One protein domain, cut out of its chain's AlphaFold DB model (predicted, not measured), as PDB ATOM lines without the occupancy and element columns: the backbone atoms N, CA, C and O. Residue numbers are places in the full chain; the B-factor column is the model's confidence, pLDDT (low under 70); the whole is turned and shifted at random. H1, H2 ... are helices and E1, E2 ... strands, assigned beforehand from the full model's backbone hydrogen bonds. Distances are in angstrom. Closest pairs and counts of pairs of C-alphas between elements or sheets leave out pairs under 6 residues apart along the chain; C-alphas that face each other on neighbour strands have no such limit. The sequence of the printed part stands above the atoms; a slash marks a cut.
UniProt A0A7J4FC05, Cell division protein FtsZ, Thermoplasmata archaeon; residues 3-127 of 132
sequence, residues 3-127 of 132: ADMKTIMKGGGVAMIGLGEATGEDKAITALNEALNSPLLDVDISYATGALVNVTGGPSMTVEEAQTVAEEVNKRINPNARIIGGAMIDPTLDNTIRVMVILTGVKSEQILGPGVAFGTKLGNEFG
ATOM      1  N   ALA A   3      13.220  63.433  19.691       80.94
ATOM      2  CA  ALA A   3      12.591  62.773  18.553       80.94
ATOM      3  C   ALA A   3      12.922  61.270  18.529       80.94
ATOM      4  O   ALA A   3      12.037  60.451  18.273       80.94
ATOM      5  N   ASP A   4      14.149  60.899  18.888       78.44
ATOM      6  CA  ASP A   4      14.601  59.521  19.039       78.44
ATOM      7  C   ASP A   4      13.841  58.819  20.164       78.44
ATOM      8  O   ASP A   4      13.306  57.728  19.959       78.44
ATOM      9  N   MET A   5      13.704  59.474  21.324       80.94
ATOM     10  CA  MET A   5      12.927  58.948  22.452       80.94
ATOM     11  C   MET A   5      11.472  58.694  22.040       80.94
ATOM     12  O   MET A   5      10.937  57.603  22.234       80.94
ATOM     13  N   LYS A   6      10.839  59.676  21.388       82.00
ATOM     14  CA  LYS A   6       9.463  59.554  20.892       82.00
ATOM     15  C   LYS A   6       9.315  58.426  19.870       82.00
ATOM     16  O   LYS A   6       8.268  57.784  19.831       82.00
ATOM     17  N   THR A   7      10.336  58.186  19.053       81.38
ATOM     18  CA  THR A   7      10.340  57.115  18.047       81.38
ATOM     19  C   THR A   7      10.391  55.738  18.700       81.38
ATOM     20  O   THR A   7       9.580  54.884  18.349       81.38
ATOM     21  N   ILE A   8      11.268  55.541  19.691       82.94
ATOM     22  CA  ILE A   8      11.354  54.277  20.440       82.94
ATOM     23  C   ILE A   8      10.053  53.997  21.200       82.94
ATOM     24  O   ILE A   8       9.530  52.887  21.153       82.94
ATOM     25  N   MET A   9       9.466  55.015  21.834       79.50
ATOM     26  CA  MET A   9       8.257  54.824  22.641       79.50
ATOM     27  C   MET A   9       6.983  54.614  21.807       79.50
ATOM     28  O   MET A   9       6.088  53.890  22.235       79.50
ATOM     29  N   LYS A  10       6.869  55.212  20.612       73.25
ATOM     30  CA  LYS A  10       5.653  55.115  19.780       73.25
ATOM     31  C   LYS A  10       5.418  53.743  19.144       73.25
ATOM     32  O   LYS A  10       4.270  53.411  18.874       73.25
ATOM     33  N   GLY A  11       6.476  52.983  18.862       65.69
ATOM     34  CA  GLY A  11       6.393  51.654  18.234       65.69
ATOM     35  C   GLY A  11       6.573  50.491  19.210       65.69
ATOM     36  O   GLY A  11       6.601  49.342  18.787       65.69
ATOM     37  N   GLY A  12       6.730  50.793  20.499       65.12
ATOM     38  CA  GLY A  12       7.266  49.872  21.491       65.12
ATOM     39  C   GLY A  12       6.297  48.840  22.058       65.12
ATOM     40  O   GLY A  12       6.738  47.911  22.714       65.12
ATOM     41  N   GLY A  13       4.985  48.973  21.861       78.50
ATOM     42  CA  GLY A  13       4.028  48.075  22.516       78.50
ATOM     43  C   GLY A  13       4.215  48.063  24.040       78.50
ATOM     44  O   GLY A  13       4.116  49.109  24.681       78.50
ATOM     45  N   VAL A  14       4.484  46.889  24.615       82.81
ATOM     46  CA  VAL A  14       4.797  46.761  26.045       82.81
ATOM     47  C   VAL A  14       6.182  47.335  26.328       82.81
ATOM     48  O   VAL A  14       7.158  47.044  25.631       82.81
ATOM     49  N   ALA A  15       6.256  48.138  27.384       84.88
ATOM     50  CA  ALA A  15       7.492  48.699  27.886       84.88
ATOM     51  C   ALA A  15       7.715  48.288  29.340       84.88
ATOM     52  O   ALA A  15       6.764  48.036  30.081       84.88
ATOM     53  N   MET A  16       8.975  48.270  29.745       85.81
ATOM     54  CA  MET A  16       9.386  48.045  31.123       85.81
ATOM     55  C   MET A  16      10.453  49.058  31.521       85.81
ATOM     56  O   MET A  16      11.199  49.551  30.674       85.81
ATOM     57  N   ILE A  17      10.513  49.362  32.815       89.38
ATOM     58  CA  ILE A  17      11.484  50.293  33.383       89.38
ATOM     59  C   ILE A  17      12.222  49.581  34.510       89.38
ATOM     60  O   ILE A  17      11.602  49.028  35.415       89.38
ATOM     61  N   GLY A  18      13.543  49.617  34.430       90.56
ATOM     62  CA  GLY A  18      14.478  49.157  35.437       90.56
ATOM     63  C   GLY A  18      15.243  50.331  36.034       90.56
ATOM     64  O   GLY A  18      15.632  51.252  35.312       90.56
ATOM     65  N   LEU A  19      15.469  50.293  37.343       93.56
ATOM     66  CA  LEU A  19      16.303  51.250  38.063       93.56
ATOM     67  C   LEU A  19      17.249  50.475  38.974       93.56
ATOM     68  O   LEU A  19      16.805  49.558  39.657       93.56
ATOM     69  N   GLY A  20      18.515  50.865  38.993       94.31
ATOM     70  CA  GLY A  20      19.500  50.314  39.913       94.31
ATOM     71  C   GLY A  20      20.539  51.353  40.291       94.31
ATOM     72  O   GLY A  20      20.739  52.342  39.578       94.31
ATOM     73  N   GLU A  21      21.173  51.150  41.435       95.69
ATOM     74  CA  GLU A  21      22.110  52.088  42.025       95.69
ATOM     75  C   GLU A  21      23.219  51.338  42.755       95.69
ATOM     76  O   GLU A  21      22.973  50.481  43.594       95.69
ATOM     77  N   ALA A  22      24.472  51.669  42.462       96.75
ATOM     78  CA  ALA A  22      25.595  50.993  43.091       96.75
ATOM     79  C   ALA A  22      26.783  51.921  43.327       96.75
ATOM     80  O   ALA A  22      26.933  52.978  42.711       96.75
ATOM     81  N   THR A  23      27.656  51.477  44.224       95.00
ATOM     82  CA  THR A  23      28.927  52.112  44.591       95.00
ATOM     83  C   THR A  23      30.057  51.085  44.503       95.00
ATOM     84  O   THR A  23      29.803  49.886  44.392       95.00
ATOM     85  N   GLY A  24      31.311  51.543  44.533       91.75
ATOM     86  CA  GLY A  24      32.490  50.669  44.474       91.75
ATOM     87  C   GLY A  24      33.124  50.566  43.083       91.75
ATOM     88  O   GLY A  24      32.932  51.448  42.246       91.75
ATOM     89  N   GLU A  25      33.926  49.521  42.876       88.38
ATOM     90  CA  GLU A  25      34.747  49.311  41.671       88.38
ATOM     91  C   GLU A  25      33.894  48.872  40.467       88.38
ATOM     92  O   GLU A  25      33.951  49.496  39.414       88.38
ATOM     93  N   ASP A  26      32.978  47.920  40.665       93.19
ATOM     94  CA  ASP A  26      32.075  47.402  39.622       93.19
ATOM     95  C   ASP A  26      30.692  48.077  39.625       93.19
ATOM     96  O   ASP A  26      29.668  47.473  39.274       93.19
ATOM     97  N   LYS A  27      30.623  49.340  40.061       95.12
ATOM     98  CA  LYS A  27      29.350  50.040  40.291       95.12
ATOM     99  C   LYS A  27      28.487  50.173  39.032       95.12
ATOM    100  O   LYS A  27      27.272  50.036  39.109       95.12
ATOM    101  N   ALA A  28      29.090  50.347  37.859       95.06
ATOM    102  CA  ALA A  28      28.359  50.431  36.595       95.06
ATOM    103  C   ALA A  28      27.587  49.136  36.270       95.06
ATOM    104  O   ALA A  28      26.377  49.159  36.032       95.06
ATOM    105  N   ILE A  29      28.277  47.991  36.313       95.75
ATOM    106  CA  ILE A  29      27.699  46.667  36.042       95.75
ATOM    107  C   ILE A  29      26.698  46.272  37.123       95.75
ATOM    108  O   ILE A  29      25.635  45.730  36.825       95.75
ATOM    109  N   THR A  30      27.029  46.555  38.382       96.12
ATOM    110  CA  THR A  30      26.176  46.219  39.524       96.12
ATOM    111  C   THR A  30      24.852  46.976  39.459       96.12
ATOM    112  O   THR A  30      23.800  46.343  39.518       96.12
ATOM    113  N   ALA A  31      24.890  48.294  39.226       95.88
ATOM    114  CA  ALA A  31      23.687  49.109  39.057       95.88
ATOM    115  C   ALA A  31      22.852  48.658  37.849       95.88
ATOM    116  O   ALA A  31      21.625  48.619  37.918       95.88
ATOM    117  N   LEU A  32      23.492  48.264  36.741       94.94
ATOM    118  CA  LEU A  32      22.774  47.717  35.590       94.94
ATOM    119  C   LEU A  32      22.079  46.386  35.916       94.94
ATOM    120  O   LEU A  32      20.924  46.186  35.545       94.94
ATOM    121  N   ASN A  33      22.772  45.466  36.586       93.44
ATOM    122  CA  ASN A  33      22.192  44.183  36.973       93.44
ATOM    123  C   ASN A  33      21.003  44.378  37.912       93.44
ATOM    124  O   ASN A  33      19.986  43.718  37.736       93.44
ATOM    125  N   GLU A  34      21.104  45.296  38.868       93.06
ATOM    126  CA  GLU A  34      19.978  45.660  39.726       93.06
ATOM    127  C   GLU A  34      18.808  46.229  38.909       93.06
ATOM    128  O   GLU A  34      17.677  45.769  39.067       93.06
ATOM    129  N   ALA A  35      19.079  47.131  37.957       92.19
ATOM    130  CA  ALA A  35      18.052  47.686  37.079       92.19
ATOM    131  C   ALA A  35      17.315  46.606  36.271       92.19
ATOM    132  O   ALA A  35      16.096  46.673  36.113       92.19
ATOM    133  N   LEU A  36      18.036  45.602  35.770       88.44
ATOM    134  CA  LEU A  36      17.467  44.515  34.971       88.44
ATOM    135  C   LEU A  36      16.813  43.406  35.806       88.44
ATOM    136  O   LEU A  36      16.014  42.657  35.263       88.44
ATOM    137  N   ASN A  37      17.114  43.305  37.102       84.38
ATOM    138  CA  ASN A  37      16.590  42.259  37.990       84.38
ATOM    139  C   ASN A  37      15.403  42.725  38.854       84.38
ATOM    140  O   ASN A  37      15.108  42.119  39.884       84.38
ATOM    141  N   SER A  38      14.713  43.801  38.472       68.94
ATOM    142  CA  SER A  38      13.542  44.267  39.220       68.94
ATOM    143  C   SER A  38      12.426  43.196  39.252       68.94
ATOM    144  O   SER A  38      12.074  42.636  38.218       68.94
ATOM    145  N   PRO A  39      11.817  42.906  40.417       53.72
ATOM    146  CA  PRO A  39      10.839  41.822  40.607       53.72
ATOM    147  C   PRO A  39       9.508  41.986  39.846       53.72
ATOM    148  O   PRO A  39       8.625  41.142  39.963       53.72
ATOM    149  N   LEU A  40       9.351  43.052  39.058       56.78
ATOM    150  CA  LEU A  40       8.273  43.202  38.073       56.78
ATOM    151  C   LEU A  40       8.630  42.580  36.700       56.78
ATOM    152  O   LEU A  40       7.798  42.598  35.794       56.78
ATOM    153  N   LEU A  41       9.857  42.060  36.533       58.09
ATOM    154  CA  LEU A  41      10.397  41.460  35.310       58.09
ATOM    155  C   LEU A  41      10.265  39.924  35.280       58.09
ATOM    156  O   LEU A  41      11.268  39.214  35.284       58.09
ATOM    157  N   ASP A  42       9.056  39.389  35.133       67.44
ATOM    158  CA  ASP A  42       8.925  38.074  34.479       67.44
ATOM    159  C   ASP A  42       8.727  38.301  32.969       67.44
ATOM    160  O   ASP A  42       7.686  38.013  32.373       67.44
ATOM    161  N   VAL A  43       9.694  39.007  32.366       72.00
ATOM    162  CA  VAL A  43       9.651  39.470  30.972       72.00
ATOM    163  C   VAL A  43      10.950  39.134  30.259       72.00
ATOM    164  O   VAL A  43      12.043  39.416  30.749       72.00
ATOM    165  N   ASP A  44      10.832  38.553  29.068       81.69
ATOM    166  CA  ASP A  44      11.995  38.236  28.247       81.69
ATOM    167  C   ASP A  44      12.449  39.493  27.488       81.69
ATOM    168  O   ASP A  44      11.835  39.930  26.503       81.69
ATOM    169  N   ILE A  45      13.536  40.087  27.981       87.12
ATOM    170  CA  ILE A  45      14.131  41.311  27.439       87.12
ATOM    171  C   ILE A  45      14.880  41.092  26.118       87.12
ATOM    172  O   ILE A  45      15.149  42.067  25.415       87.12
ATOM    173  N   SER A  46      15.164  39.844  25.726       89.56
ATOM    174  CA  SER A  46      15.849  39.537  24.460       89.56
ATOM    175  C   SER A  46      15.020  39.932  23.230       89.56
ATOM    176  O   SER A  46      15.561  40.185  22.152       89.56
ATOM    177  N   TYR A  47      13.698  40.056  23.394       87.88
ATOM    178  CA  TYR A  47      12.788  40.524  22.351       87.88
ATOM    179  C   TYR A  47      12.710  42.047  22.229       87.88
ATOM    180  O   TYR A  47      12.115  42.521  21.261       87.88
ATOM    181  N   ALA A  48      13.291  42.808  23.166       90.88
ATOM    182  CA  ALA A  48      13.190  44.261  23.167       90.88
ATOM    183  C   ALA A  48      13.663  44.841  21.825       90.88
ATOM    184  O   ALA A  48      14.779  44.588  21.377       90.88
ATOM    185  N   THR A  49      12.808  45.636  21.184       91.25
ATOM    186  CA  THR A  49      13.093  46.301  19.903       91.25
ATOM    187  C   THR A  49      13.729  47.672  20.094       91.25
ATOM    188  O   THR A  49      14.262  48.254  19.148       91.25
ATOM    189  N   GLY A  50      13.669  48.215  21.311       92.31
ATOM    190  CA  GLY A  50      14.322  49.470  21.637       92.31
ATOM    191  C   GLY A  50      14.622  49.621  23.119       92.31
ATOM    192  O   GLY A  50      13.872  49.127  23.962       92.31
ATOM    193  N   ALA A  51      15.702  50.339  23.416       92.38
ATOM    194  CA  ALA A  51      16.162  50.623  24.765       92.38
ATOM    195  C   ALA A  51      16.540  52.103  24.921       92.38
ATOM    196  O   ALA A  51      17.222  52.677  24.071       92.38
ATOM    197  N   LEU A  52      16.130  52.707  26.033       92.81
ATOM    198  CA  LEU A  52      16.661  53.969  26.533       92.81
ATOM    199  C   LEU A  52      17.471  53.658  27.789       92.81
ATOM    200  O   LEU A  52      16.934  53.103  28.743       92.81
ATOM    201  N   VAL A  53      18.743  54.021  27.790       94.44
ATOM    202  CA  VAL A  53      19.646  53.817  28.920       94.44
ATOM    203  C   VAL A  53      20.119  55.182  29.376       94.44
ATOM    204  O   VAL A  53      20.678  55.933  28.581       94.44
ATOM    205  N   ASN A  54      19.898  55.512  30.640       94.81
ATOM    206  CA  ASN A  54      20.428  56.725  31.241       94.81
ATOM    207  C   ASN A  54      21.302  56.368  32.440       94.81
ATOM    208  O   ASN A  54      20.826  55.768  33.403       94.81
ATOM    209  N   VAL A  55      22.567  56.768  32.376       96.88
ATOM    210  CA  VAL A  55      23.547  56.585  33.444       96.88
ATOM    211  C   VAL A  55      23.764  57.929  34.118       96.88
ATOM    212  O   VAL A  55      24.167  58.898  33.482       96.88
ATOM    213  N   THR A  56      23.460  58.014  35.406       97.44
ATOM    214  CA  THR A  56      23.711  59.210  36.211       97.44
ATOM    215  C   THR A  56      24.725  58.854  37.276       97.44
ATOM    216  O   THR A  56      24.472  57.960  38.076       97.44
ATOM    217  N   GLY A  57      25.874  59.513  37.282       96.81
ATOM    218  CA  GLY A  57      26.924  59.248  38.259       96.81
ATOM    219  C   GLY A  57      27.394  60.517  38.938       96.81
ATOM    220  O   GLY A  57      27.153  61.622  38.449       96.81
ATOM    221  N   GLY A  58      28.078  60.354  40.064       94.88
ATOM    222  CA  GLY A  58      28.781  61.461  40.696       94.88
ATOM    223  C   GLY A  58      29.979  61.958  39.874       94.88
ATOM    224  O   GLY A  58      30.291  61.412  38.812       94.88
ATOM    225  N   PRO A  59      30.699  62.987  40.355       93.44
ATOM    226  CA  PRO A  59      31.840  63.572  39.645       93.44
ATOM    227  C   PRO A  59      32.994  62.595  39.372       93.44
ATOM    228  O   PRO A  59      33.853  62.890  38.545       93.44
ATOM    229  N   SER A  60      33.033  61.457  40.071       91.81
ATOM    230  CA  SER A  60      34.022  60.396  39.866       91.81
ATOM    231  C   SER A  60      33.671  59.423  38.736       91.81
ATOM    232  O   SER A  60      34.507  58.584  38.404       91.81
ATOM    233  N   MET A  61      32.465  59.503  38.154       94.31
ATOM    234  CA  MET A  61      32.049  58.603  37.078       94.31
ATOM    235  C   MET A  61      32.886  58.820  35.819       94.31
ATOM    236  O   MET A  61      33.026  59.942  35.322       94.31
ATOM    237  N   THR A  62      33.390  57.727  35.259       94.00
ATOM    238  CA  THR A  62      34.153  57.749  34.012       94.00
ATOM    239  C   THR A  62      33.252  57.537  32.795       94.00
ATOM    240  O   THR A  62      32.161  56.969  32.867       94.00
ATOM    241  N   VAL A  63      33.723  57.981  31.627       93.50
ATOM    242  CA  VAL A  63      33.041  57.710  30.351       93.50
ATOM    243  C   VAL A  63      33.006  56.206  30.056       93.50
ATOM    244  O   VAL A  63      32.017  55.715  29.517       93.50
ATOM    245  N   GLU A  64      34.049  55.474  30.452       94.69
ATOM    246  CA  GLU A  64      34.149  54.021  30.293       94.69
ATOM    247  C   GLU A  64      33.076  53.283  31.100       94.69
ATOM    248  O   GLU A  64      32.425  52.383  30.571       94.69
ATOM    249  N   GLU A  65      32.811  53.710  32.338       94.81
ATOM    250  CA  GLU A  65      31.719  53.168  33.155       94.81
ATOM    251  C   GLU A  65      30.362  53.354  32.456       94.81
ATOM    252  O   GLU A  65      29.590  52.402  32.338       94.81
ATOM    253  N   ALA A  66      30.079  54.549  31.925       94.12
ATOM    254  CA  ALA A  66      28.829  54.813  31.210       94.12
ATOM    255  C   ALA A  66      28.712  54.018  29.893       94.12
ATOM    256  O   ALA A  66      27.635  53.510  29.568       94.12
ATOM    257  N   GLN A  67      29.812  53.881  29.146       94.06
ATOM    258  CA  GLN A  67      29.857  53.101  27.909       94.06
ATOM    259  C   GLN A  67      29.642  51.609  28.180       94.06
ATOM    260  O   GLN A  67      28.859  50.966  27.480       94.06
ATOM    261  N   THR A  68      30.261  51.087  29.237       95.00
ATOM    262  CA  THR A  68      30.124  49.691  29.664       95.00
ATOM    263  C   THR A  68      28.656  49.330  29.901       95.00
ATOM    264  O   THR A  68      28.192  48.291  29.433       95.00
ATOM    265  N   VAL A  69      27.879  50.208  30.548       95.94
ATOM    266  CA  VAL A  69      26.437  49.982  30.752       95.94
ATOM    267  C   VAL A  69      25.695  49.853  29.417       95.94
ATOM    268  O   VAL A  69      24.885  48.941  29.245       95.94
ATOM    269  N   ALA A  70      25.958  50.746  28.460       93.12
ATOM    270  CA  ALA A  70      25.294  50.716  27.157       93.12
ATOM    271  C   ALA A  70      25.648  49.450  26.352       93.12
ATOM    272  O   ALA A  70      24.769  48.843  25.734       93.12
ATOM    273  N   GLU A  71      26.913  49.029  26.389       94.00
ATOM    274  CA  GLU A  71      27.381  47.803  25.737       94.00
ATOM    275  C   GLU A  71      26.747  46.549  26.343       94.00
ATOM    276  O   GLU A  71      26.309  45.657  25.614       94.00
ATOM    277  N   GLU A  72      26.649  46.483  27.667       94.88
ATOM    278  CA  GLU A  72      26.032  45.355  28.359       94.88
ATOM    279  C   GLU A  72      24.531  45.247  28.099       94.88
ATOM    280  O   GLU A  72      24.020  44.142  27.919       94.88
ATOM    281  N   VAL A  73      23.818  46.374  28.005       93.50
ATOM    282  CA  VAL A  73      22.414  46.364  27.570       93.50
ATOM    283  C   VAL A  73      22.305  45.811  26.150       93.50
ATOM    284  O   VAL A  73      21.473  44.938  25.908       93.50
ATOM    285  N   ASN A  74      23.173  46.245  25.231       93.19
ATOM    286  CA  ASN A  74      23.179  45.771  23.843       93.19
ATOM    287  C   ASN A  74      23.377  44.249  23.734       93.19
ATOM    288  O   ASN A  74      22.736  43.596  22.918       93.19
ATOM    289  N   LYS A  75      24.214  43.659  24.598       93.94
ATOM    290  CA  LYS A  75      24.449  42.204  24.635       93.94
ATOM    291  C   LYS A  75      23.237  41.393  25.111       93.94
ATOM    292  O   LYS A  75      23.176  40.196  24.838       93.94
ATOM    293  N   ARG A  76      22.309  42.007  25.852       91.19
ATOM    294  CA  ARG A  76      21.176  41.320  26.505       91.19
ATOM    295  C   ARG A  76      19.856  41.448  25.748       91.19
ATOM    296  O   ARG A  76      18.928  40.692  26.028       91.19
ATOM    297  N   ILE A  77      19.763  42.396  24.821       92.25
ATOM    298  CA  ILE A  77      18.558  42.653  24.025       92.25
ATOM    299  C   ILE A  77      18.738  42.190  22.575       92.25
ATOM    300  O   ILE A  77      19.766  41.624  22.204       92.25
ATOM    301  N   ASN A  78      17.723  42.414  21.738       92.56
ATOM    302  CA  ASN A  78      17.789  42.057  20.327       92.56
ATOM    303  C   ASN A  78      18.974  42.771  19.632       92.56
ATOM    304  O   ASN A  78      19.077  43.990  19.752       92.56
ATOM    305  N   PRO A  79      19.809  42.083  18.828       91.88
ATOM    306  CA  PRO A  79      20.925  42.719  18.112       91.88
ATOM    307  C   PRO A  79      20.513  43.823  17.127       91.88
ATOM    308  O   PRO A  79      21.329  44.658  16.751       91.88
ATOM    309  N   ASN A  80      19.251  43.820  16.687       90.12
ATOM    310  CA  ASN A  80      18.674  44.850  15.822       90.12
ATOM    311  C   ASN A  80      17.903  45.919  16.615       90.12
ATOM    312  O   ASN A  80      17.217  46.751  16.015       90.12
ATOM    313  N   ALA A  81      17.954  45.883  17.949       91.38
ATOM    314  CA  ALA A  81      17.288  46.862  18.787       91.38
ATOM    315  C   ALA A  81      17.927  48.237  18.622       91.38
ATOM    316  O   ALA A  81      19.147  48.392  18.535       91.38
ATOM    317  N   ARG A  82      17.090  49.271  18.645       90.56
ATOM    318  CA  ARG A  82      17.583  50.644  18.674       90.56
ATOM    319  C   ARG A  82      17.898  51.050  20.110       90.56
ATOM    320  O   ARG A  82      17.004  51.045  20.950       90.56
ATOM    321  N   ILE A  83      19.132  51.466  20.377       91.50
ATOM    322  CA  ILE A  83      19.559  51.908  21.711       91.50
ATOM    323  C   ILE A  83      19.812  53.412  21.701       91.50
ATOM    324  O   ILE A  83      20.469  53.937  20.804       91.50
ATOM    325  N   ILE A  84      19.295  54.105  22.713       92.31
ATOM    326  CA  ILE A  84      19.624  55.499  23.013       92.31
ATOM    327  C   ILE A  84      20.294  55.523  24.384       92.31
ATOM    328  O   ILE A  84      19.649  55.235  25.390       92.31
ATOM    329  N   GLY A  85      21.578  55.872  24.409       91.06
ATOM    330  CA  GLY A  85      22.346  56.070  25.636       91.06
ATOM    331  C   GLY A  85      22.415  57.544  26.032       91.06
ATOM    332  O   GLY A  85      22.594  58.414  25.178       91.06
ATOM    333  N   GLY A  86      22.291  57.813  27.326       92.19
ATOM    334  CA  GLY A  86      22.526  59.106  27.954       92.19
ATOM    335  C   GLY A  86      23.428  58.949  29.172       92.19
ATOM    336  O   GLY A  86      23.350  57.948  29.886       92.19
ATOM    337  N   ALA A  87      24.283  59.940  29.400       94.50
ATOM    338  CA  ALA A  87      25.122  60.030  30.583       94.50
ATOM    339  C   ALA A  87      24.987  61.428  31.190       94.50
ATOM    340  O   ALA A  87      25.009  62.427  30.466       94.50
ATOM    341  N   MET A  88      24.841  61.502  32.509       94.88
ATOM    342  CA  MET A  88      24.729  62.751  33.255       94.88
ATOM    343  C   MET A  88      25.596  62.694  34.510       94.88
ATOM    344  O   MET A  88      25.699  61.653  35.157       94.88
ATOM    345  N   ILE A  89      26.203  63.829  34.852       95.75
ATOM    346  CA  ILE A  89      26.907  64.002  36.122       95.75
ATOM    347  C   ILE A  89      25.978  64.720  37.092       95.75
ATOM    348  O   ILE A  89      25.526  65.829  36.808       95.75
ATOM    349  N   ASP A  90      25.723  64.092  38.233       95.81
ATOM    350  CA  ASP A  90      25.004  64.676  39.358       95.81
ATOM    351  C   ASP A  90      25.967  64.793  40.551       95.81
ATOM    352  O   ASP A  90      26.327  63.778  41.150       95.81
ATOM    353  N   PRO A  91      26.394  66.014  40.928       93.62
ATOM    354  CA  PRO A  91      27.310  66.228  42.045       93.62
ATOM    355  C   PRO A  91      26.815  65.685  43.391       93.62
ATOM    356  O   PRO A  91      27.622  65.541  44.302       93.62
ATOM    357  N   THR A  92      25.519  65.396  43.534       95.19
ATOM    358  CA  THR A  92      24.939  64.851  44.770       95.19
ATOM    359  C   THR A  92      25.133  63.342  44.924       95.19
ATOM    360  O   THR A  92      24.899  62.813  46.007       95.19
ATOM    361  N   LEU A  93      25.565  62.647  43.865       90.50
ATOM    362  CA  LEU A  93      25.732  61.192  43.849       90.50
ATOM    363  C   LEU A  93      27.129  60.716  44.281       90.50
ATOM    364  O   LEU A  93      27.385  59.523  44.208       90.50
ATOM    365  N   ASP A  94      28.031  61.587  44.743       89.75
ATOM    366  CA  ASP A  94      29.369  61.231  45.257       89.75
ATOM    367  C   ASP A  94      30.106  60.145  44.432       89.75
ATOM    368  O   ASP A  94      30.555  60.419  43.322       89.75
ATOM    369  N   ASN A  95      30.248  58.917  44.959       91.31
ATOM    370  CA  ASN A  95      30.876  57.770  44.281       91.31
ATOM    371  C   ASN A  95      29.860  56.700  43.836       91.31
ATOM    372  O   ASN A  95      30.179  55.513  43.724       91.31
ATOM    373  N   THR A  96      28.624  57.124  43.615       95.19
ATOM    374  CA  THR A  96      27.485  56.294  43.243       95.19
ATOM    375  C   THR A  96      27.165  56.465  41.764       95.19
ATOM    376  O   THR A  96      27.267  57.560  41.206       95.19
ATOM    377  N   ILE A  97      26.756  55.371  41.126       96.56
ATOM    378  CA  ILE A  97      26.155  55.368  39.793       96.56
ATOM    379  C   ILE A  97      24.728  54.853  39.907       96.56
ATOM    380  O   ILE A  97      24.483  53.794  40.478       96.56
ATOM    381  N   ARG A  98      23.801  55.587  39.298       96.56
ATOM    382  CA  ARG A  98      22.407  55.219  39.093       96.56
ATOM    383  C   ARG A  98      22.171  54.936  37.615       96.56
ATOM    384  O   ARG A  98      22.432  55.782  36.760       96.56
ATOM    385  N   VAL A  99      21.635  53.763  37.315       96.62
ATOM    386  CA  VAL A  99      21.281  53.337  35.962       96.62
ATOM    387  C   VAL A  99      19.768  53.226  35.862       96.62
ATOM    388  O   VAL A  99      19.134  52.520  36.641       96.62
ATOM    389  N   MET A 100      19.189  53.904  34.874       94.94
ATOM    390  CA  MET A 100      17.802  53.720  34.466       94.94
ATOM    391  C   MET A 100      17.772  53.095  33.075       94.94
ATOM    392  O   MET A 100      18.386  53.618  32.144       94.94
ATOM    393  N   VAL A 101      17.029  52.005  32.925       93.06
ATOM    394  CA  VAL A 101      16.818  51.327  31.644       93.06
ATOM    395  C   VAL A 101      15.330  51.310  31.342       93.06
ATOM    396  O   VAL A 101      14.538  50.851  32.153       93.06
ATOM    397  N   ILE A 102      14.935  51.782  30.166       91.00
ATOM    398  CA  ILE A 102      13.576  51.638  29.645       91.00
ATOM    399  C   ILE A 102      13.656  50.748  28.418       91.00
ATOM    400  O   ILE A 102      14.254  51.139  27.417       91.00
ATOM    401  N   LEU A 103      13.053  49.566  28.479       90.25
ATOM    402  CA  LEU A 103      12.966  48.661  27.338       90.25
ATOM    403  C   LEU A 103      11.570  48.727  26.741       90.25
ATOM    404  O   LEU A 103      10.575  48.854  27.447       90.25
ATOM    405  N   THR A 104      11.508  48.627  25.424       89.69
ATOM    406  CA  THR A 104      10.278  48.624  24.634       89.69
ATOM    407  C   THR A 104      10.312  47.450  23.667       89.69
ATOM    408  O   THR A 104      11.382  47.011  23.249       89.69
ATOM    409  N   GLY A 105       9.147  46.931  23.310       87.50
ATOM    410  CA  GLY A 105       9.005  45.752  22.460       87.50
ATOM    411  C   GLY A 105       9.241  44.455  23.221       87.50
ATOM    412  O   GLY A 105       9.538  43.435  22.607       87.50
ATOM    413  N   VAL A 106       9.146  44.484  24.554       85.81
ATOM    414  CA  VAL A 106       9.316  43.284  25.380       85.81
ATOM    415  C   VAL A 106       8.080  42.393  25.292       85.81
ATOM    416  O   VAL A 106       6.967  42.863  25.042       85.81
ATOM    417  N   LYS A 107       8.266  41.090  25.511       77.44
ATOM    418  CA  LYS A 107       7.159  40.140  25.641       77.44
ATOM    419  C   LYS A 107       6.950  39.808  27.111       77.44
ATOM    420  O   LYS A 107       7.889  39.435  27.806       77.44
ATOM    421  N   SER A 108       5.706  39.921  27.555       70.44
ATOM    422  CA  SER A 108       5.262  39.502  28.879       70.44
ATOM    423  C   SER A 108       3.963  38.728  28.725       70.44
ATOM    424  O   SER A 108       3.081  39.161  27.983       70.44
ATOM    425  N   GLU A 109       3.827  37.605  29.426       62.94
ATOM    426  CA  GLU A 109       2.536  36.909  29.518       62.94
ATOM    427  C   GLU A 109       1.540  37.666  30.409       62.94
ATOM    428  O   GLU A 109       0.330  37.518  30.259       62.94
ATOM    429  N   GLN A 110       2.048  38.523  31.301       58.12
ATOM    430  CA  GLN A 110       1.266  39.250  32.299       58.12
ATOM    431  C   GLN A 110       0.881  40.666  31.845       58.12
ATOM    432  O   GLN A 110      -0.129  41.204  32.301       58.12
ATOM    433  N   ILE A 111       1.649  41.278  30.936       61.97
ATOM    434  CA  ILE A 111       1.392  42.637  30.437       61.97
ATOM    435  C   ILE A 111       0.797  42.573  29.027       61.97
ATOM    436  O   ILE A 111       1.491  42.350  28.035       61.97
ATOM    437  N   LEU A 112      -0.511  42.809  28.933       58.06
ATOM    438  CA  LEU A 112      -1.234  42.894  27.666       58.06
ATOM    439  C   LEU A 112      -1.007  44.276  27.032       58.06
ATOM    440  O   LEU A 112      -1.447  45.296  27.558       58.06
ATOM    441  N   GLY A 113      -0.309  44.314  25.895       58.03
ATOM    442  CA  GLY A 113      -0.136  45.538  25.108       58.03
ATOM    443  C   GLY A 113      -1.445  46.018  24.452       58.03
ATOM    444  O   GLY A 113      -2.401  45.243  24.325       58.03
ATOM    445  N   PRO A 114      -1.509  47.281  23.981       49.44
ATOM    446  CA  PRO A 114      -2.682  47.806  23.286       49.44
ATOM    447  C   PRO A 114      -2.951  46.980  22.021       49.44
ATOM    448  O   PRO A 114      -2.159  47.003  21.083       49.44
ATOM    449  N   GLY A 115      -4.053  46.226  22.007       55.75
ATOM    450  CA  GLY A 115      -4.449  45.389  20.866       55.75
ATOM    451  C   GLY A 115      -4.710  43.919  21.190       55.75
ATOM    452  O   GLY A 115      -5.260  43.217  20.345       55.75
ATOM    453  N   VAL A 116      -4.404  43.445  22.404       52.53
ATOM    454  CA  VAL A 116      -4.870  42.120  22.833       52.53
ATOM    455  C   VAL A 116      -6.296  42.257  23.359       52.53
ATOM    456  O   VAL A 116      -6.531  42.612  24.512       52.53
ATOM    457  N   ALA A 117      -7.268  42.038  22.473       51.72
ATOM    458  CA  ALA A 117      -8.670  41.961  22.850       51.72
ATOM    459  C   ALA A 117      -8.851  40.851  23.896       51.72
ATOM    460  O   ALA A 117      -8.553  39.683  23.644       51.72
ATOM    461  N   PHE A 118      -9.381  41.233  25.057       49.94
ATOM    462  CA  PHE A 118      -9.635  40.393  26.233       49.94
ATOM    463  C   PHE A 118     -10.470  39.122  25.940       49.94
ATOM    464  O   PHE A 118     -10.526  38.215  26.761       49.94
ATOM    465  N   GLY A 119     -11.113  39.030  24.769       47.91
ATOM    466  CA  GLY A 119     -12.077  37.977  24.440       47.91
ATOM    467  C   GLY A 119     -11.542  36.748  23.694       47.91
ATOM    468  O   GLY A 119     -12.177  35.704  23.763       47.91
ATOM    469  N   THR A 120     -10.415  36.810  22.974       53.00
ATOM    470  CA  THR A 120     -10.110  35.738  21.994       53.00
ATOM    471  C   THR A 120      -9.267  34.587  22.551       53.00
ATOM    472  O   THR A 120      -9.394  33.464  22.072       53.00
ATOM    473  N   LYS A 121      -8.418  34.829  23.563       48.84
ATOM    474  CA  LYS A 121      -7.577  33.770  24.164       48.84
ATOM    475  C   LYS A 121      -8.273  33.022  25.308       48.84
ATOM    476  O   LYS A 121      -8.262  31.799  25.311       48.84
ATOM    477  N   LEU A 122      -8.951  33.733  26.215       53.09
ATOM    478  CA  LEU A 122      -9.668  33.111  27.339       53.09
ATOM    479  C   LEU A 122     -10.882  32.277  26.894       53.09
ATOM    480  O   LEU A 122     -11.128  31.220  27.470       53.09
ATOM    481  N   GLY A 123     -11.601  32.703  25.848       51.06
ATOM    482  CA  GLY A 123     -12.745  31.950  25.320       51.06
ATOM    483  C   GLY A 123     -12.359  30.571  24.774       51.06
ATOM    484  O   GLY A 123     -13.064  29.596  25.016       51.06
ATOM    485  N   ASN A 124     -11.202  30.462  24.109       54.59
ATOM    486  CA  ASN A 124     -10.737  29.196  23.536       54.59
ATOM    487  C   ASN A 124     -10.085  28.256  24.557       54.59
ATOM    488  O   ASN A 124     -10.122  27.045  24.358       54.59
ATOM    489  N   GLU A 125      -9.488  28.786  25.626       53.78
ATOM    490  CA  GLU A 125      -8.782  27.965  26.621       53.78
ATOM    491  C   GLU A 125      -9.701  27.497  27.761       53.78
ATOM    492  O   GLU A 125      -9.513  26.408  28.297       53.78
ATOM    493  N   PHE A 126     -10.750  28.264  28.080       58.41
ATOM    494  CA  PHE A 126     -11.683  27.952  29.172       58.41
ATOM    495  C   PHE A 126     -13.127  27.685  28.718       58.41
ATOM    496  O   PHE A 126     -13.993  27.461  29.561       58.41
ATOM    497  N   GLY A 127     -13.411  27.701  27.409       53.09
ATOM    498  CA  GLY A 127     -14.738  27.376  26.865       53.09
ATOM    499  C   GLY A 127     -15.859  28.316  27.326       53.09
ATOM    500  O   GLY A 127     -17.025  27.927  27.342       53.09
TER     501      GLY A 127
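This is residues 3 to 127 of the 132 residues of the protein "Cell division protein FtsZ" of Thermoplasmata archaeon (UniProt A0A7J4FC05). A twisted sheet of four strands has two helices, H2 and H3, side by side over one face, and the short helix H1 over one end of the opposite face. A tail sticks out from this body: residues 116 to 127 stand free and hold H4. The printed part has 125 residues, with four named helices and four named strands in the order H1, E1, H2, E2, H3, E3, E4, H4. The sheet runs E1, E4, E2, E3 and is mixed, as is the class, helices and strands. The whole is only just loose, close to compact, with a radius of gyration of the C-alphas of 16.7 A, and the tail adds to the longest of its spans, 60 by 30 by 25 A.

In the sheet, E1, residues 15 to 23, and E4, residues 96 to 104, are antiparallel neighbours, with N 18 and O 101 2.8 A apart. E4 is also antiparallel to E2, residues 50 to 57, with N 52 and O 102 at 2.8 A. E2 is parallel to edge strand E3, residues 82 to 89, with N 53 and O 84 at 2.8 A. H2, residues 27 to 36, is on the sheet at a height of 5.6 A; its closest C-alphas to E1 are Ala 35 and Leu 19, 4.1 A. H3, residues 63 to 76, is on the same face at a height of 8.9 A; its closest C-alphas to E2 are Ala 66 and Val 55, 6.0 A. H2 and H3 touch at Ala 28 and Glu 65, closest C-alphas 5.5 A, at a shallow tilt of 32 degrees, the same way. H1, residues 3 to 10, is on the opposite face; these are three layers, helices on both faces of a sheet. Its closest C-alphas to E2 are Ile 8 and Gly 50, 5.8 A. E2, H3, E3 form a strand-helix-strand unit, two parallel neighbour strands with a helix between, and E1, H2, E2 a split one, with E4 between its strands; both crossovers are right-handed. H4, residues 120 to 126, is not on the sheet. In H1, H2 and H3 every O i to N i+4 pair is within hydrogen-bond range, in H4 2 of 3.

H1 begins at C-alpha 3, (12.591, 62.773, 18.553). E1 is 27.4 A long, E4 26.5 A, E3 23.9 A, E2 23.0 A, H3 20.6 A and H2 14.1 A. H4 ends at C-alpha 126, (-11.683, 27.952, 29.172).

The C-alphas of Pro 59 and Gly 127, the two farthest apart, are 60.4 A apart. The printed part has no cut. The links H2 to E2 and E4 to H4 are long. Residues 11 to 12, 38 to 42 and 109 to 127 have pLDDT under 70.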